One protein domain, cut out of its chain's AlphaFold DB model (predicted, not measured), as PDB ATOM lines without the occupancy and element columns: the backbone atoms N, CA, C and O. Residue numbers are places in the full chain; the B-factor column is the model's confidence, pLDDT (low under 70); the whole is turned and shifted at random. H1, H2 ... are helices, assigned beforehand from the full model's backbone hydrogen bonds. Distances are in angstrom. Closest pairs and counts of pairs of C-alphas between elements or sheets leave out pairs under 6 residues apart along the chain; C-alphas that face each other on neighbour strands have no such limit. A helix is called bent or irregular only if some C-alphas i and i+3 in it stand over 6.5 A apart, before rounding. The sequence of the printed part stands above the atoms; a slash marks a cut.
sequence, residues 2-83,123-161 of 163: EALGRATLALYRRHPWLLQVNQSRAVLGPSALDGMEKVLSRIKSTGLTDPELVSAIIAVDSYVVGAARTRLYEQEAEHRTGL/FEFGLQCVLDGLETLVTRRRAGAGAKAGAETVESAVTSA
ATOM      1  N   GLU A   2     -35.148  -1.606  20.538       92.44
ATOM      2  CA  GLU A   2     -36.527  -1.177  20.844       92.44
ATOM      3  C   GLU A   2     -36.688   0.337  21.079       92.44
ATOM      4  O   GLU A   2     -37.442   1.004  20.377       92.44
ATOM      5  N   ALA A   3     -35.904   0.914  22.001       89.00
ATOM      6  CA  ALA A   3     -35.958   2.350  22.293       89.00
ATOM      7  C   ALA A   3     -35.642   3.240  21.075       89.00
ATOM      8  O   ALA A   3     -36.198   4.329  20.955       89.00
ATOM      9  N   LEU A   4     -34.773   2.774  20.166       88.19
ATOM     10  CA  LEU A   4     -34.510   3.458  18.897       88.19
ATOM     11  C   LEU A   4     -35.775   3.444  18.035       88.19
ATOM     12  O   LEU A   4     -36.204   4.501  17.589       88.19
ATOM     13  N   GLY A   5     -36.402   2.276  17.866       88.69
ATOM     14  CA  GLY A   5     -37.618   2.138  17.067       88.69
ATOM     15  C   GLY A   5     -38.755   3.039  17.557       88.69
ATOM     16  O   GLY A   5     -39.342   3.780  16.767       88.69
ATOM     17  N   ARG A   6     -39.005   3.070  18.873       90.88
ATOM     18  CA  ARG A   6     -40.024   3.952  19.472       90.88
ATOM     19  C   ARG A   6     -39.694   5.439  19.313       90.88
ATOM     20  O   ARG A   6     -40.582   6.228  18.995       90.88
ATOM     21  N   ALA A   7     -38.432   5.831  19.499       89.12
ATOM     22  CA  ALA A   7     -38.007   7.221  19.327       89.12
ATOM     23  C   ALA A   7     -38.136   7.686  17.867       89.12
ATOM     24  O   ALA A   7     -38.627   8.786  17.611       89.12
ATOM     25  N   THR A   8     -37.755   6.836  16.912       88.44
ATOM     26  CA  THR A   8     -37.898   7.108  15.478       88.44
ATOM     27  C   THR A   8     -39.373   7.200  15.075       88.44
ATOM     28  O   THR A   8     -39.753   8.128  14.362       88.44
ATOM     29  N   LEU A   9     -40.241   6.323  15.595       89.69
ATOM     30  CA  LEU A   9     -41.683   6.427  15.357       89.69
ATOM     31  C   LEU A   9     -42.249   7.747  15.898       89.69
ATOM     32  O   LEU A   9     -43.020   8.418  15.212       89.69
ATOM     33  N   ALA A  10     -41.858   8.143  17.112       90.00
ATOM     34  CA  ALA A  10     -42.277   9.414  17.700       90.00
ATOM     35  C   ALA A  10     -41.804  10.618  16.865       90.00
ATOM     36  O   ALA A  10     -42.549  11.588  16.709       90.00
ATOM     37  N   LEU A  11     -40.600  10.545  16.286       88.69
ATOM     38  CA  LEU A  11     -40.084  11.561  15.373       88.69
ATOM     39  C   LEU A  11     -40.956  11.677  14.116       88.69
ATOM     40  O   LEU A  11     -41.387  12.784  13.796       88.69
ATOM     41  N   TYR A  12     -41.261  10.561  13.447       87.75
ATOM     42  CA  TYR A  12     -42.113  10.570  12.252       87.75
ATOM     43  C   TYR A  12     -43.544  11.018  12.554       87.75
ATOM     44  O   TYR A  12     -44.115  11.776  11.778       87.75
ATOM     45  N   ARG A  13     -44.108  10.633  13.706       86.56
ATOM     46  CA  ARG A  13     -45.432  11.112  14.140       86.56
ATOM     47  C   ARG A  13     -45.453  12.623  14.376       86.56
ATOM     48  O   ARG A  13     -46.427  13.278  14.026       86.56
ATOM     49  N   ARG A  14     -44.386  13.185  14.953       88.38
ATOM     50  CA  ARG A  14     -44.275  14.633  15.198       88.38
ATOM     51  C   ARG A  14     -43.946  15.427  13.930       88.38
ATOM     52  O   ARG A  14     -44.299  16.600  13.838       88.38
ATOM     53  N   HIS A  15     -43.276  14.799  12.967       86.38
ATOM     54  CA  HIS A  15     -42.832  15.423  11.723       86.38
ATOM     55  C   HIS A  15     -43.128  14.530  10.500       86.38
ATOM     56  O   HIS A  15     -42.190  14.019   9.883       86.38
ATOM     57  N   PRO A  16     -44.407  14.355  10.100       84.00
ATOM     58  CA  PRO A  16     -44.788  13.425   9.025       84.00
ATOM     59  C   PRO A  16     -44.150  13.735   7.665       84.00
ATOM     60  O   PRO A  16     -43.883  12.826   6.880       84.00
ATOM     61  N   TRP A  17     -43.820  15.007   7.412       84.31
ATOM     62  CA  TRP A  17     -43.107  15.458   6.211       84.31
ATOM     63  C   TRP A  17     -41.753  14.756   6.008       84.31
ATOM     64  O   TRP A  17     -41.304  14.613   4.873       84.31
ATOM     65  N   LEU A  18     -41.115  14.243   7.072       82.56
ATOM     66  CA  LEU A  18     -39.864  13.480   6.973       82.56
ATOM     67  C   LEU A  18     -40.014  12.166   6.191       82.56
ATOM     68  O   LEU A  18     -39.029  11.681   5.636       82.56
ATOM     69  N   LEU A  19     -41.218  11.590   6.124       82.12
ATOM     70  CA  LEU A  19     -41.493  10.376   5.343       82.12
ATOM     71  C   LEU A  19     -41.566  10.647   3.832       82.12
ATOM     72  O   LEU A  19     -41.454   9.711   3.040       82.12
ATOM     73  N   GLN A  20     -41.756  11.910   3.441       76.12
ATOM     74  CA  GLN A  20     -41.814  12.356   2.046       76.12
ATOM     75  C   GLN A  20     -40.431  12.765   1.513       76.12
ATOM     76  O   GLN A  20     -40.228  12.852   0.301       76.12
ATOM     77  N   VAL A  21     -39.459  13.000   2.403       74.75
ATOM     78  CA  VAL A  21     -38.078  13.315   2.028       74.75
ATOM     79  C   VAL A  21     -37.375  12.044   1.559       74.75
ATOM     80  O   VAL A  21     -37.492  10.984   2.173       74.75
ATOM     81  N   ASN A  22     -36.607  12.139   0.471       63.03
ATOM     82  CA  ASN A  22     -35.821  11.013  -0.017       63.03
ATOM     83  C   ASN A  22     -34.679  10.674   0.961       63.03
ATOM     84  O   ASN A  22     -33.581  11.227   0.875       63.03
ATOM     85  N   GLN A  23     -34.934   9.714   1.851       64.81
ATOM     86  CA  GLN A  23     -33.971   9.248   2.849       64.81
ATOM     87  C   GLN A  23     -32.748   8.545   2.229       64.81
ATOM     88  O   GLN A  23     -31.693   8.500   2.852       64.81
ATOM     89  N   SER A  24     -32.822   8.071   0.973       56.69
ATOM     90  CA  SER A  24     -31.675   7.429   0.292       56.69
ATOM     91  C   SER A  24     -30.516   8.387   0.002       56.69
ATOM     92  O   SER A  24     -29.401   7.951  -0.276       56.69
ATOM     93  N   ARG A  25     -30.771   9.701   0.070       52.78
ATOM     94  CA  ARG A  25     -29.759  10.760  -0.049       52.78
ATOM     95  C   ARG A  25     -29.805  11.714   1.141       52.78
ATOM     96  O   ARG A  25     -29.398  12.867   1.002       52.78
ATOM     97  N   ALA A  26     -30.323  11.259   2.286       57.69
ATOM     98  CA  ALA A  26     -30.291  12.052   3.503       57.69
ATOM     99  C   ALA A  26     -28.832  12.399   3.806       57.69
ATOM    100  O   ALA A  26     -27.989  11.521   3.996       57.69
ATOM    101  N   VAL A  27     -28.524  13.694   3.795       54.06
ATOM    102  CA  VAL A  27     -27.227  14.181   4.249       54.06
ATOM    103  C   VAL A  27     -27.081  13.704   5.688       54.06
ATOM    104  O   VAL A  27     -27.883  14.080   6.545       54.06
ATOM    105  N   LEU A  28     -26.087  12.851   5.942       62.66
ATOM    106  CA  LEU A  28     -25.704  12.428   7.285       62.66
ATOM    107  C   LEU A  28     -25.110  13.640   8.011       62.66
ATOM    108  O   LEU A  28     -23.898  13.812   8.097       62.66
ATOM    109  N   GLY A  29     -25.985  14.536   8.461       70.69
ATOM    110  CA  GLY A  29     -25.602  15.652   9.309       70.69
ATOM    111  C   GLY A  29     -25.064  15.139  10.650       70.69
ATOM    112  O   GLY A  29     -25.353  13.998  11.024       70.69
ATOM    113  N   PRO A  30     -24.329  15.972  11.406       79.19
ATOM    114  CA  PRO A  30     -23.697  15.569  12.665       79.19
ATOM    115  C   PRO A  30     -24.635  14.817  13.619       79.19
ATOM    116  O   PRO A  30     -24.296  13.738  14.086       79.19
ATOM    117  N   SER A  31     -25.874  15.287  13.798       77.25
ATOM    118  CA  SER A  31     -26.860  14.622  14.664       77.25
ATOM    119  C   SER A  31     -27.244  13.205  14.219       77.25
ATOM    120  O   SER A  31     -27.518  12.351  15.059       77.25
ATOM    121  N   ALA A  32     -27.283  12.943  12.909       77.62
ATOM    122  CA  ALA A  32     -27.589  11.616  12.377       77.62
ATOM    123  C   ALA A  32     -26.404  10.657  12.567       77.62
ATOM    124  O   ALA A  32     -26.606   9.496  12.927       77.62
ATOM    125  N   LEU A  33     -25.175  11.156  12.388       84.19
ATOM    126  CA  LEU A  33     -23.949  10.401  12.659       84.19
ATOM    127  C   LEU A  33     -23.809  10.070  14.147       84.19
ATOM    128  O   LEU A  33     -23.575   8.912  14.480       84.19
ATOM    129  N   ASP A  34     -24.057  11.034  15.036       86.44
ATOM    130  CA  ASP A  34     -24.046  10.812  16.488       86.44
ATOM    131  C   ASP A  34     -25.084   9.757  16.902       86.44
ATOM    132  O   ASP A  34     -24.831   8.905  17.759       86.44
ATOM    133  N   GLY A  35     -26.262   9.785  16.269       84.19
ATOM    134  CA  GLY A  35     -27.298   8.771  16.448       84.19
ATOM    135  C   GLY A  35     -26.825   7.379  16.024       84.19
ATOM    136  O   GLY A  35     -26.964   6.426  16.794       84.19
ATOM    137  N   MET A  36     -26.228   7.272  14.836       85.62
ATOM    138  CA  MET A  36     -25.688   6.020  14.302       85.62
ATOM    139  C   MET A  36     -24.566   5.460  15.191       85.62
ATOM    140  O   MET A  36     -24.621   4.293  15.573       85.62
ATOM    141  N   GLU A  37     -23.609   6.294  15.602       90.25
ATOM    142  CA  GLU A  37     -22.499   5.921  16.489       90.25
ATOM    143  C   GLU A  37     -23.007   5.408  17.846       90.25
ATOM    144  O   GLU A  37     -22.594   4.356  18.347       90.25
ATOM    145  N   LYS A  38     -23.995   6.095  18.433       90.38
ATOM    146  CA  LYS A  38     -24.619   5.684  19.699       90.38
ATOM    147  C   LYS A  38     -25.353   4.346  19.597       90.38
ATOM    148  O   LYS A  38     -25.429   3.617  20.589       90.38
ATOM    149  N   VAL A  39     -25.939   4.028  18.445       90.38
ATOM    150  CA  VAL A  39     -26.596   2.732  18.228       90.38
ATOM    151  C   VAL A  39     -25.545   1.652  18.002       90.38
ATOM    152  O   VAL A  39     -25.565   0.647  18.712       90.38
ATOM    153  N   LEU A  40     -24.600   1.879  17.087       92.25
ATOM    154  CA  LEU A  40     -23.538   0.930  16.750       92.25
ATOM    155  C   LEU A  40     -22.704   0.549  17.974       92.25
ATOM    156  O   LEU A  40     -22.520  -0.642  18.222       92.25
ATOM    157  N   SER A  41     -22.291   1.518  18.793       92.75
ATOM    158  CA  SER A  41     -21.548   1.270  20.041       92.75
ATOM    159  C   SER A  41     -22.257   0.303  20.999       92.75
ATOM    160  O   SER A  41     -21.595  -0.434  21.727       92.75
ATOM    161  N   ARG A  42     -23.594   0.242  20.979       91.94
ATOM    162  CA  ARG A  42     -24.379  -0.676  21.825       91.94
ATOM    163  C   ARG A  42     -24.478  -2.086  21.262       91.94
ATOM    164  O   ARG A  42     -24.636  -3.023  22.037       91.94
ATOM    165  N   ILE A  43     -24.428  -2.236  19.940       91.88
ATOM    166  CA  ILE A  43     -24.622  -3.528  19.268       91.88
ATOM    167  C   ILE A  43     -23.318  -4.143  18.746       91.88
ATOM    168  O   ILE A  43     -23.309  -5.321  18.399       91.88
ATOM    169  N   LYS A  44     -22.198  -3.412  18.750       92.62
ATOM    170  CA  LYS A  44     -20.900  -3.883  18.230       92.62
ATOM    171  C   LYS A  44     -20.405  -5.178  18.893       92.62
ATOM    172  O   LYS A  44     -19.813  -6.015  18.226       92.62
ATOM    173  N   SER A  45     -20.692  -5.384  20.180       91.81
ATOM    174  CA  SER A  45     -20.278  -6.571  20.952       91.81
ATOM    175  C   SER A  45     -21.199  -7.794  20.789       91.81
ATOM    176  O   SER A  45     -21.077  -8.787  21.512       91.81
ATOM    177  N   THR A  46     -22.151  -7.757  19.857       91.25
ATOM    178  CA  THR A  46     -23.107  -8.859  19.653       91.25
ATOM    179  C   THR A  46     -22.521 -10.050  18.893       91.25
ATOM    180  O   THR A  46     -23.089 -11.137  18.954       91.25
ATOM    181  N   GLY A  47     -21.367  -9.887  18.236       90.88
ATOM    182  CA  GLY A  47     -20.761 -10.920  17.383       90.88
ATOM    183  C   GLY A  47     -21.312 -10.936  15.954       90.88
ATOM    184  O   GLY A  47     -20.972 -11.824  15.173       90.88
ATOM    185  N   LEU A  48     -22.156  -9.962  15.609       93.62
ATOM    186  CA  LEU A  48     -22.525  -9.666  14.229       93.62
ATOM    187  C   LEU A  48     -21.349  -9.014  13.492       93.62
ATOM    188  O   LEU A  48     -20.573  -8.256  14.076       93.62
ATOM    189  N   THR A  49     -21.241  -9.302  12.200       94.19
ATOM    190  CA  THR A  49     -20.310  -8.616  11.297       94.19
ATOM    191  C   THR A  49     -20.759  -7.180  11.036       94.19
ATOM    192  O   THR A  49     -21.928  -6.839  11.210       94.19
ATOM    193  N   ASP A  50     -19.849  -6.330  10.569       93.81
ATOM    194  CA  ASP A  50     -20.154  -4.918  10.308       93.81
ATOM    195  C   ASP A  50     -21.324  -4.711   9.326       93.81
ATOM    196  O   ASP A  50     -22.210  -3.909   9.639       93.81
ATOM    197  N   PRO A  51     -21.430  -5.464   8.211       94.50
ATOM    198  CA  PRO A  51     -22.616  -5.414   7.360       94.50
ATOM    199  C   PRO A  51     -23.903  -5.808   8.095       94.50
ATOM    200  O   PRO A  51     -24.928  -5.159   7.915       94.50
ATOM    201  N   GLU A  52     -23.859  -6.821   8.963       94.94
ATOM    202  CA  GLU A  52     -25.032  -7.277   9.721       94.94
ATOM    203  C   GLU A  52     -25.489  -6.260  10.766       94.94
ATOM    204  O   GLU A  52     -26.690  -6.090  10.962       94.94
ATOM    205  N   LEU A  53     -24.553  -5.551  11.405       94.56
ATOM    206  CA  LEU A  53     -24.873  -4.463  12.330       94.56
ATOM    207  C   LEU A  53     -25.637  -3.346  11.611       94.56
ATOM    208  O   LEU A  53     -26.675  -2.898  12.096       94.56
ATOM    209  N   VAL A  54     -25.160  -2.936  10.433       92.38
ATOM    210  CA  VAL A  54     -25.835  -1.922   9.612       92.38
ATOM    211  C   VAL A  54     -27.189  -2.437   9.115       92.38
ATOM    212  O   VAL A  54     -28.189  -1.728   9.225       92.38
ATOM    213  N   SER A  55     -27.266  -3.684   8.640       93.94
ATOM    214  CA  SER A  55     -28.528  -4.299   8.210       93.94
ATOM    215  C   SER A  55     -29.554  -4.396   9.339       93.94
ATOM    216  O   SER A  55     -30.734  -4.173   9.088       93.94
ATOM    217  N   ALA A  56     -29.136  -4.668  10.577       94.31
ATOM    218  CA  ALA A  56     -30.033  -4.694  11.732       94.31
ATOM    219  C   ALA A  56     -30.655  -3.316  12.008       94.31
ATOM    220  O   ALA A  56     -31.849  -3.220  12.294       94.31
ATOM    221  N   ILE A  57     -29.869  -2.243  11.880       92.00
ATOM    222  CA  ILE A  57     -30.361  -0.866  12.020       92.00
ATOM    223  C   ILE A  57     -31.349  -0.537  10.899       92.00
ATOM    224  O   ILE A  57     -32.448  -0.065  11.183       92.00
ATOM    225  N   ILE A  58     -30.994  -0.847   9.648       90.94
ATOM    226  CA  ILE A  58     -31.859  -0.621   8.481       90.94
ATOM    227  C   ILE A  58     -33.165  -1.413   8.595       90.94
ATOM    228  O   ILE A  58     -34.217  -0.887   8.247       90.94
ATOM    229  N   ALA A  59     -33.129  -2.654   9.085       94.00
ATOM    230  CA  ALA A  59     -34.321  -3.484   9.242       94.00
ATOM    231  C   ALA A  59     -35.312  -2.872  10.244       94.00
ATOM    232  O   ALA A  59     -36.499  -2.751   9.942       94.00
ATOM    233  N   VAL A  60     -34.816  -2.434  11.407       93.75
ATOM    234  CA  VAL A  60     -35.644  -1.761  12.417       93.75
ATOM    235  C   VAL A  60     -36.178  -0.431  11.884       93.75
ATOM    236  O   VAL A  60     -37.369  -0.161  12.025       93.75
ATOM    237  N   ASP A  61     -35.341   0.380  11.234       89.62
ATOM    238  CA  ASP A  61     -35.779   1.651  10.644       89.62
ATOM    239  C   ASP A  61     -36.834   1.443   9.547       89.62
ATOM    240  O   ASP A  61     -37.871   2.098   9.554       89.62
ATOM    241  N   SER A  62     -36.640   0.460   8.665       90.88
ATOM    242  CA  SER A  62     -37.587   0.131   7.591       90.88
ATOM    243  C   SER A  62     -38.949  -0.291   8.139       90.88
ATOM    244  O   SER A  62     -39.978   0.132   7.611       90.88
ATOM    245  N   TYR A  63     -38.967  -1.088   9.213       94.25
ATOM    246  CA  TYR A  63     -40.203  -1.449   9.903       94.25
ATOM    247  C   TYR A  63     -40.914  -0.206  10.461       94.25
ATOM    248  O   TYR A  63     -42.104  -0.001  10.216       94.25
ATOM    249  N   VAL A  64     -40.170   0.668  11.145       92.44
ATOM    250  CA  VAL A  64     -40.709   1.902  11.733       92.44
ATOM    251  C   VAL A  64     -41.240   2.855  10.663       92.44
ATOM    252  O   VAL A  64     -42.328   3.400  10.826       92.44
ATOM    253  N   VAL A  65     -40.516   3.036   9.555       90.06
ATOM    254  CA  VAL A  65     -40.960   3.837   8.402       90.06
ATOM    255  C   VAL A  65     -42.241   3.255   7.807       90.06
ATOM    256  O   VAL A  65     -43.175   4.006   7.529       90.06
ATOM    257  N   GLY A  66     -42.309   1.931   7.634       90.12
ATOM    258  CA  GLY A  66     -43.505   1.241   7.152       90.12
ATOM    259  C   GLY A  66     -44.722   1.501   8.040       90.12
ATOM    260  O   GLY A  66     -45.760   1.923   7.542       90.12
ATOM    261  N   ALA A  67     -44.568   1.343   9.355       89.69
ATOM    262  CA  ALA A  67     -45.641   1.585  10.316       89.69
ATOM    263  C   ALA A  67     -46.030   3.069  10.434       89.69
ATOM    264  O   ALA A  67     -47.202   3.404  10.602       89.69
ATOM    265  N   ALA A  68     -45.062   3.983  10.330       88.19
ATOM    266  CA  ALA A  68     -45.317   5.420  10.399       88.19
ATOM    267  C   ALA A  68     -46.092   5.939   9.176       88.19
ATOM    268  O   ALA A  68     -46.852   6.902   9.297       88.19
ATOM    269  N   ARG A  69     -45.934   5.299   8.010       86.06
ATOM    270  CA  ARG A  69     -46.643   5.671   6.777       86.06
ATOM    271  C   ARG A  69     -48.149   5.481   6.861       86.06
ATOM    272  O   ARG A  69     -48.850   6.256   6.226       86.06
ATOM    273  N   THR A  70     -48.648   4.529   7.649       80.25
ATOM    274  CA  THR A  70     -50.095   4.302   7.793       80.25
ATOM    275  C   THR A  70     -50.816   5.584   8.210       80.25
ATOM    276  O   THR A  70     -51.739   6.012   7.530       80.25
ATOM    277  N   ARG A  71     -50.290   6.295   9.219       72.75
ATOM    278  CA  ARG A  71     -50.837   7.589   9.664       72.75
ATOM    279  C   ARG A  71     -50.771   8.681   8.600       72.75
ATOM    280  O   ARG A  71     -51.669   9.510   8.516       72.75
ATOM    281  N   LEU A  72     -49.705   8.703   7.801       77.44
ATOM    282  CA  LEU A  72     -49.582   9.660   6.702       77.44
ATOM    283  C   LEU A  72     -50.617   9.369   5.606       77.44
ATOM    284  O   LEU A  72     -51.203  10.296   5.058       77.44
ATOM    285  N   TYR A  73     -50.847   8.093   5.291       81.44
ATOM    286  CA  TYR A  73     -51.838   7.687   4.299       81.44
ATOM    287  C   TYR A  73     -53.269   7.938   4.764       81.44
ATOM    288  O   TYR A  73     -54.066   8.389   3.948       81.44
ATOM    289  N   GLU A  74     -53.572   7.720   6.048       78.25
ATOM    290  CA  GLU A  74     -54.838   8.135   6.667       78.25
ATOM    291  C   GLU A  74     -55.064   9.639   6.450       78.25
ATOM    292  O   GLU A  74     -56.031  10.028   5.804       78.25
ATOM    293  N   GLN A  75     -54.118  10.486   6.872       78.75
ATOM    294  CA  GLN A  75     -54.233  11.948   6.745       78.75
ATOM    295  C   GLN A  75     -54.402  12.419   5.294       78.75
ATOM    296  O   GLN A  75     -55.214  13.300   5.012       78.75
ATOM    297  N   GLU A  76     -53.642  11.841   4.365       83.69
ATOM    298  CA  GLU A  76     -53.744  12.173   2.943       83.69
ATOM    299  C   GLU A  76     -55.089  11.720   2.354       83.69
ATOM    300  O   GLU A  76     -55.690  12.432   1.546       83.69
ATOM    301  N   ALA A  77     -55.591  10.548   2.758       84.06
ATOM    302  CA  ALA A  77     -56.892  10.049   2.330       84.06
ATOM    303  C   ALA A  77     -58.028  10.941   2.847       84.06
ATOM    304  O   ALA A  77     -58.894  11.315   2.053       84.06
ATOM    305  N   GLU A  78     -57.989  11.343   4.119       87.38
ATOM    306  CA  GLU A  78     -58.956  12.282   4.696       87.38
ATOM    307  C   GLU A  78     -58.912  13.630   3.966       87.38
ATOM    308  O   GLU A  78     -59.946  14.136   3.535       87.38
ATOM    309  N   HIS A  79     -57.717  14.182   3.724       85.44
ATOM    310  CA  HIS A  79     -57.564  15.453   3.010       85.44
ATOM    311  C   HIS A  79     -58.127  15.402   1.583       85.44
ATOM    312  O   HIS A  79     -58.745  16.358   1.113       85.44
ATOM    313  N   ARG A  80     -57.921  14.280   0.885       87.50
ATOM    314  CA  ARG A  80     -58.289  14.127  -0.527       87.50
ATOM    315  C   ARG A  80     -59.748  13.720  -0.737       87.50
ATOM    316  O   ARG A  80     -60.315  14.048  -1.776       87.50
ATOM    317  N   THR A  81     -60.337  12.968   0.194       87.69
ATOM    318  CA  THR A  81     -61.717  12.456   0.090       87.69
ATOM    319  C   THR A  81     -62.721  13.262   0.910       87.69
ATOM    320  O   THR A  81     -63.908  13.231   0.597       87.69
ATOM    321  N   GLY A  82     -62.258  13.986   1.932       89.75
ATOM    322  CA  GLY A  82     -63.100  14.687   2.900       89.75
ATOM    323  C   GLY A  82     -63.789  13.771   3.917       89.75
ATOM    324  O   GLY A  82     -64.550  14.277   4.732       89.75
ATOM    325  N   LEU A  83     -63.545  12.458   3.865       88.44
ATOM    326  CA  LEU A  83     -64.092  11.477   4.800       88.44
ATOM    327  C   LEU A  83     -63.041  11.134   5.843       88.44
ATOM    328  O   LEU A  83     -61.906  10.829   5.483       88.44
ATOM    329  N   PHE A 123     -48.059  -2.079  15.903       89.69
ATOM    330  CA  PHE A 123     -46.707  -1.540  15.804       89.69
ATOM    331  C   PHE A 123     -45.781  -2.201  16.826       89.69
ATOM    332  O   PHE A 123     -44.688  -2.648  16.482       89.69
ATOM    333  N   GLU A 124     -46.200  -2.271  18.086       92.69
ATOM    334  CA  GLU A 124     -45.370  -2.885  19.116       92.69
ATOM    335  C   GLU A 124     -45.174  -4.379  18.833       92.69
ATOM    336  O   GLU A 124     -44.046  -4.864  18.874       92.69
ATOM    337  N   PHE A 125     -46.236  -5.088  18.433       93.56
ATOM    338  CA  PHE A 125     -46.144  -6.503  18.067       93.56
ATOM    339  C   PHE A 125     -45.117  -6.760  16.954       93.56
ATOM    340  O   PHE A 125     -44.247  -7.624  17.086       93.56
ATOM    341  N   GLY A 126     -45.191  -6.006  15.851       94.25
ATOM    342  CA  GLY A 126     -44.259  -6.203  14.745       94.25
ATOM    343  C   GLY A 126     -42.837  -5.744  15.079       94.25
ATOM    344  O   GLY A 126     -41.886  -6.386  14.632       94.25
ATOM    345  N   LEU A 127     -42.669  -4.704  15.909       95.75
ATOM    346  CA  LEU A 127     -41.352  -4.288  16.394       95.75
ATOM    347  C   LEU A 127     -40.695  -5.422  17.182       95.75
ATOM    348  O   LEU A 127     -39.545  -5.755  16.900       95.75
ATOM    349  N   GLN A 128     -41.425  -6.043  18.111       97.44
ATOM    350  CA  GLN A 128     -40.918  -7.177  18.884       97.44
ATOM    351  C   GLN A 128     -40.555  -8.354  17.974       97.44
ATOM    352  O   GLN A 128     -39.436  -8.845  18.051       97.44
ATOM    353  N   CYS A 129     -41.398  -8.701  16.995       97.62
ATOM    354  CA  CYS A 129     -41.073  -9.755  16.023       97.62
ATOM    355  C   CYS A 129     -39.752  -9.502  15.267       97.62
ATOM    356  O   CYS A 129     -38.962 -10.426  15.055       97.62
ATOM    357  N   VAL A 130     -39.489  -8.257  14.852       97.00
ATOM    358  CA  VAL A 130     -38.220  -7.889  14.199       97.00
ATOM    359  C   VAL A 130     -37.047  -8.033  15.172       97.00
ATOM    360  O   VAL A 130     -35.996  -8.560  14.796       97.00
ATOM    361  N   LEU A 131     -37.210  -7.583  16.416       96.38
ATOM    362  CA  LEU A 131     -36.174  -7.657  17.445       96.38
ATOM    363  C   LEU A 131     -35.858  -9.101  17.848       96.38
ATOM    364  O   LEU A 131     -34.679  -9.451  17.899       96.38
ATOM    365  N   ASP A 132     -36.871  -9.944  18.018       97.81
ATOM    366  CA  ASP A 132     -36.734 -11.370  18.329       97.81
ATOM    367  C   ASP A 132     -35.985 -12.113  17.212       97.81
ATOM    368  O   ASP A 132     -35.122 -12.966  17.459       97.81
ATOM    369  N   GLY A 133     -36.260 -11.756  15.953       96.88
ATOM    370  CA  GLY A 133     -35.526 -12.272  14.799       96.88
ATOM    371  C   GLY A 133     -34.038 -11.902  14.836       96.88
ATOM    372  O   GLY A 133     -33.174 -12.748  14.578       96.88
ATOM    373  N   LEU A 134     -33.720 -10.657  15.205       95.88
ATOM    374  CA  LEU A 134     -32.338 -10.191  15.368       95.88
ATOM    375  C   LEU A 134     -31.647 -10.850  16.568       95.88
ATOM    376  O   LEU A 134     -30.489 -11.255  16.460       95.88
ATOM    377  N   GLU A 135     -32.343 -11.011  17.690       95.75
ATOM    378  CA  GLU A 135     -31.821 -11.702  18.870       95.75
ATOM    379  C   GLU A 135     -31.517 -13.175  18.573       95.75
ATOM    380  O   GLU A 135     -30.453 -13.690  18.934       95.75
ATOM    381  N   THR A 136     -32.397 -13.840  17.823       97.12
ATOM    382  CA  THR A 136     -32.175 -15.207  17.346       97.12
ATOM    383  C   THR A 136     -30.908 -15.294  16.489       97.12
ATOM    384  O   THR A 136     -30.102 -16.216  16.657       97.12
ATOM    385  N   LEU A 137     -30.685 -14.330  15.588       95.31
ATOM    386  CA  LEU A 137     -29.469 -14.266  14.772       95.31
ATOM    387  C   LEU A 137     -28.211 -14.079  15.635       95.31
ATOM    388  O   LEU A 137     -27.236 -14.814  15.460       95.31
ATOM    389  N   VAL A 138     -28.242 -13.145  16.589       95.38
ATOM    390  CA  VAL A 138     -27.142 -12.894  17.537       95.38
ATOM    391  C   VAL A 138     -26.810 -14.156  18.334       95.38
ATOM    392  O   VAL A 138     -25.643 -14.540  18.445       95.38
ATOM    393  N   THR A 139     -27.832 -14.846  18.837       95.69
ATOM    394  CA  THR A 139     -27.679 -16.088  19.603       95.69
ATOM    395  C   THR A 139     -26.997 -17.173  18.772       95.69
ATOM    396  O   THR A 139     -26.024 -17.782  19.222       95.69
ATOM    397  N   ARG A 140     -27.428 -17.360  17.516       93.62
ATOM    398  CA  ARG A 140     -26.798 -18.314  16.588       93.62
ATOM    399  C   ARG A 140     -25.331 -17.976  16.315       93.62
ATOM    400  O   ARG A 140     -24.503 -18.884  16.253       93.62
ATOM    401  N   ARG A 141     -24.984 -16.692  16.184       90.25
ATOM    402  CA  ARG A 141     -23.597 -16.256  15.944       90.25
ATOM    403  C   ARG A 141     -22.686 -16.510  17.132       90.25
ATOM    404  O   ARG A 141     -21.581 -17.017  16.947       90.25
ATOM    405  N   ARG A 142     -23.168 -16.240  18.343       88.88
ATOM    406  CA  ARG A 142     -22.427 -16.531  19.576       88.88
ATOM    407  C   ARG A 142     -22.197 -18.030  19.765       88.88
ATOM    408  O   ARG A 142     -21.077 -18.428  20.070       88.88
ATOM    409  N   ALA A 143     -23.212 -18.855  19.505       88.88
ATOM    410  CA  ALA A 143     -23.076 -20.310  19.560       88.88
ATOM    411  C   ALA A 143     -22.059 -20.838  18.528       88.88
ATOM    412  O   ALA A 143     -21.198 -21.650  18.864       88.88
ATOM    413  N   GLY A 144     -22.104 -20.327  17.292       84.38
ATOM    414  CA  GLY A 144     -21.145 -20.690  16.244       84.38
ATOM    415  C   GLY A 144     -19.702 -20.272  16.552       84.38
ATOM    416  O   GLY A 144     -18.774 -21.022  16.255       84.38
ATOM    417  N   ALA A 145     -19.498 -19.109  17.180       80.56
ATOM    418  CA  ALA A 145     -18.177 -18.658  17.618       80.56
ATOM    419  C   ALA A 145     -17.610 -19.535  18.749       80.56
ATOM    420  O   ALA A 145     -16.443 -19.917  18.697       80.56
ATOM    421  N   GLY A 146     -18.445 -19.914  19.725       75.44
ATOM    422  CA  GLY A 146     -18.051 -20.828  20.803       75.44
ATOM    423  C   GLY A 146     -17.652 -22.217  20.295       75.44
ATOM    424  O   GLY A 146     -16.658 -22.776  20.751       75.44
ATOM    425  N   ALA A 147     -18.369 -22.745  19.297       75.19
ATOM    426  CA  ALA A 147     -18.040 -24.029  18.676       75.19
ATOM    427  C   ALA A 147     -16.697 -24.002  17.919       75.19
ATOM    428  O   ALA A 147     -15.921 -24.950  18.025       75.19
ATOM    429  N   LYS A 148     -16.393 -22.911  17.197       71.31
ATOM    430  CA  LYS A 148     -15.100 -22.743  16.507       71.31
ATOM    431  C   LYS A 148     -13.927 -22.631  17.482       71.31
ATOM    432  O   LYS A 148     -12.939 -23.335  17.308       71.31
ATOM    433  N   ALA A 149     -14.067 -21.827  18.537       71.06
ATOM    434  CA  ALA A 149     -13.026 -21.680  19.558       71.06
ATOM    435  C   ALA A 149     -12.741 -23.004  20.296       71.06
ATOM    436  O   ALA A 149     -11.588 -23.322  20.593       71.06
ATOM    437  N   GLY A 150     -13.780 -23.806  20.558       66.38
ATOM    438  CA  GLY A 150     -13.630 -25.145  21.131       66.38
ATOM    439  C   GLY A 150     -12.877 -26.111  20.211       66.38
ATOM    440  O   GLY A 150     -12.008 -26.837  20.684       66.38
ATOM    441  N   ALA A 151     -13.156 -26.089  18.905       69.19
ATOM    442  CA  ALA A 151     -12.473 -26.935  17.924       69.19
ATOM    443  C   ALA A 151     -10.979 -26.581  17.773       69.19
ATOM    444  O   ALA A 151     -10.140 -27.476  17.823       69.19
ATOM    445  N   GLU A 152     -10.640 -25.289  17.689       67.94
ATOM    446  CA  GLU A 152      -9.245 -24.815  17.597       67.94
ATOM    447  C   GLU A 152      -8.429 -25.156  18.859       67.94
ATOM    448  O   GLU A 152      -7.252 -25.511  18.778       67.94
ATOM    449  N   THR A 153      -9.065 -25.123  20.037       71.06
ATOM    450  CA  THR A 153      -8.420 -25.507  21.305       71.06
ATOM    451  C   THR A 153      -8.107 -27.007  21.350       71.06
ATOM    452  O   THR A 153      -7.034 -27.403  21.807       71.06
ATOM    453  N   VAL A 154      -9.019 -27.851  20.854       71.50
ATOM    454  CA  VAL A 154      -8.819 -29.309  20.786       71.50
ATOM    455  C   VAL A 154      -7.719 -29.669  19.780       71.50
ATOM    456  O   VAL A 154      -6.870 -30.502  20.083       71.50
ATOM    457  N   GLU A 155      -7.672 -29.007  18.623       68.62
ATOM    458  CA  GLU A 155      -6.651 -29.235  17.588       68.62
ATOM    459  C   GLU A 155      -5.235 -28.823  18.045       68.62
ATOM    460  O   GLU A 155      -4.256 -29.540  17.815       68.62
ATOM    461  N   SER A 156      -5.119 -27.714  18.786       65.88
ATOM    462  CA  SER A 156      -3.848 -27.269  19.378       65.88
ATOM    463  C   SER A 156      -3.356 -28.192  20.506       65.88
ATOM    464  O   SER A 156      -2.152 -28.460  20.605       65.88
ATOM    465  N   ALA A 157      -4.273 -28.733  21.316       67.75
ATOM    466  CA  ALA A 157      -3.949 -29.699  22.366       67.75
ATOM    467  C   ALA A 157      -3.482 -31.052  21.798       67.75
ATOM    468  O   ALA A 157      -2.554 -31.646  22.339       67.75
ATOM    469  N   VAL A 158      -4.075 -31.510  20.689       69.56
ATOM    470  CA  VAL A 158      -3.655 -32.738  19.992       69.56
ATOM    471  C   VAL A 158      -2.270 -32.573  19.361       69.56
ATOM    472  O   VAL A 158      -1.430 -33.454  19.502       69.56
ATOM    473  N   THR A 159      -1.982 -31.421  18.750       67.12
ATOM    474  CA  THR A 159      -0.679 -31.163  18.104       67.12
ATOM    475  C   THR A 159       0.469 -31.026  19.117       67.12
ATOM    476  O   THR A 159       1.605 -31.370  18.811       67.12
ATOM    477  N   SER A 160       0.185 -30.558  20.337       61.91
ATOM    478  CA  SER A 160       1.192 -30.434  21.407       61.91
ATOM    479  C   SER A 160       1.478 -31.746  22.152       61.91
ATOM    480  O   SER A 160       2.435 -31.798  22.915       61.91
ATOM    481  N   ALA A 161       0.651 -32.783  21.978       60.22
ATOM    482  CA  ALA A 161       0.826 -34.083  22.633       60.22
ATOM    483  C   ALA A 161       1.652 -35.087  21.801       60.22
ATOM    484  O   ALA A 161       2.090 -36.096  22.346       60.22
TER     485      ALA A 161
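This is residues 2 to 83 and 123 to 161 of the 163 residues of an uncharacterized protein of Streptomyces sp. LBUM 1480 (UniProt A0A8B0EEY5). Two long helices, H4 and H5, run opposite ways and overlap side by side over part of their lengths, with residues 76 to 83 and 146 to 161 sticking out at opposite ends of a rod. H1 packs along H4 beside the overlap, making a loose three-helix bundle, while H3 slants off near the first residues of H4. The printed part has 121 residues with five named helices, H1 to H5 in chain order, and no named strand: all helix. It is only just extended, close to loose, with a radius of gyration of the C-alphas of 20.5 A, and spans 82 by 32 by 20 A.

H5, residues 123 to 161, touches H4, residues 50 to 81, at a shallow tilt of 7 degrees, opposite ways, with residues 123 to 134 alone; the closest C-alphas, of Ala 67 and Phe 123, are 6.4 A apart. H4 is the hub. H1, residues 2 to 14, touches H4 at 30 degrees, a shallow tilt, the same way, closest at the C-alphas of Leu 9 and Val 64, 5.9 A. H3, residues 30 to 46, only just touches H4, with 3 pairs of C-alphas within 8 A, closest Ile 43 and Leu 53, 7.0 A, at a steep tilt of 51 degrees. H2, residues 16 to 19, is apart from H5. Every O i to N i+4 pair is within hydrogen-bond range in H1 and H5, 10 of 13 in H3 and 25 of 28 in H4; H2 is too short for one.

H5 is 58.0 A long, from C-alpha 123 at (-46.707, -1.540, 15.804) to C-alpha 161 at (0.826, -34.083, 22.633). H4 is 46.2 A, H3 25.4 A, H1 18.5 A and H2 5.8 A. H1 begins at C-alpha 2, (-36.527, -1.177, 20.844). H3 has a kink of 27 degrees near residue 40 and is irregular: C-alphas 42 and 45 are 7.2 A apart.

The C-alphas farthest apart, of Gly 82 and Ala 161, are 82.8 A apart. Residues 84 to 122 are not printed; C-alphas 83 and 123 are 24.3 A apart across the cut. Of the links printed whole, none is long. The pLDDT is under 70 at residues 22 to 28, 150 to 152 and 155 to 161.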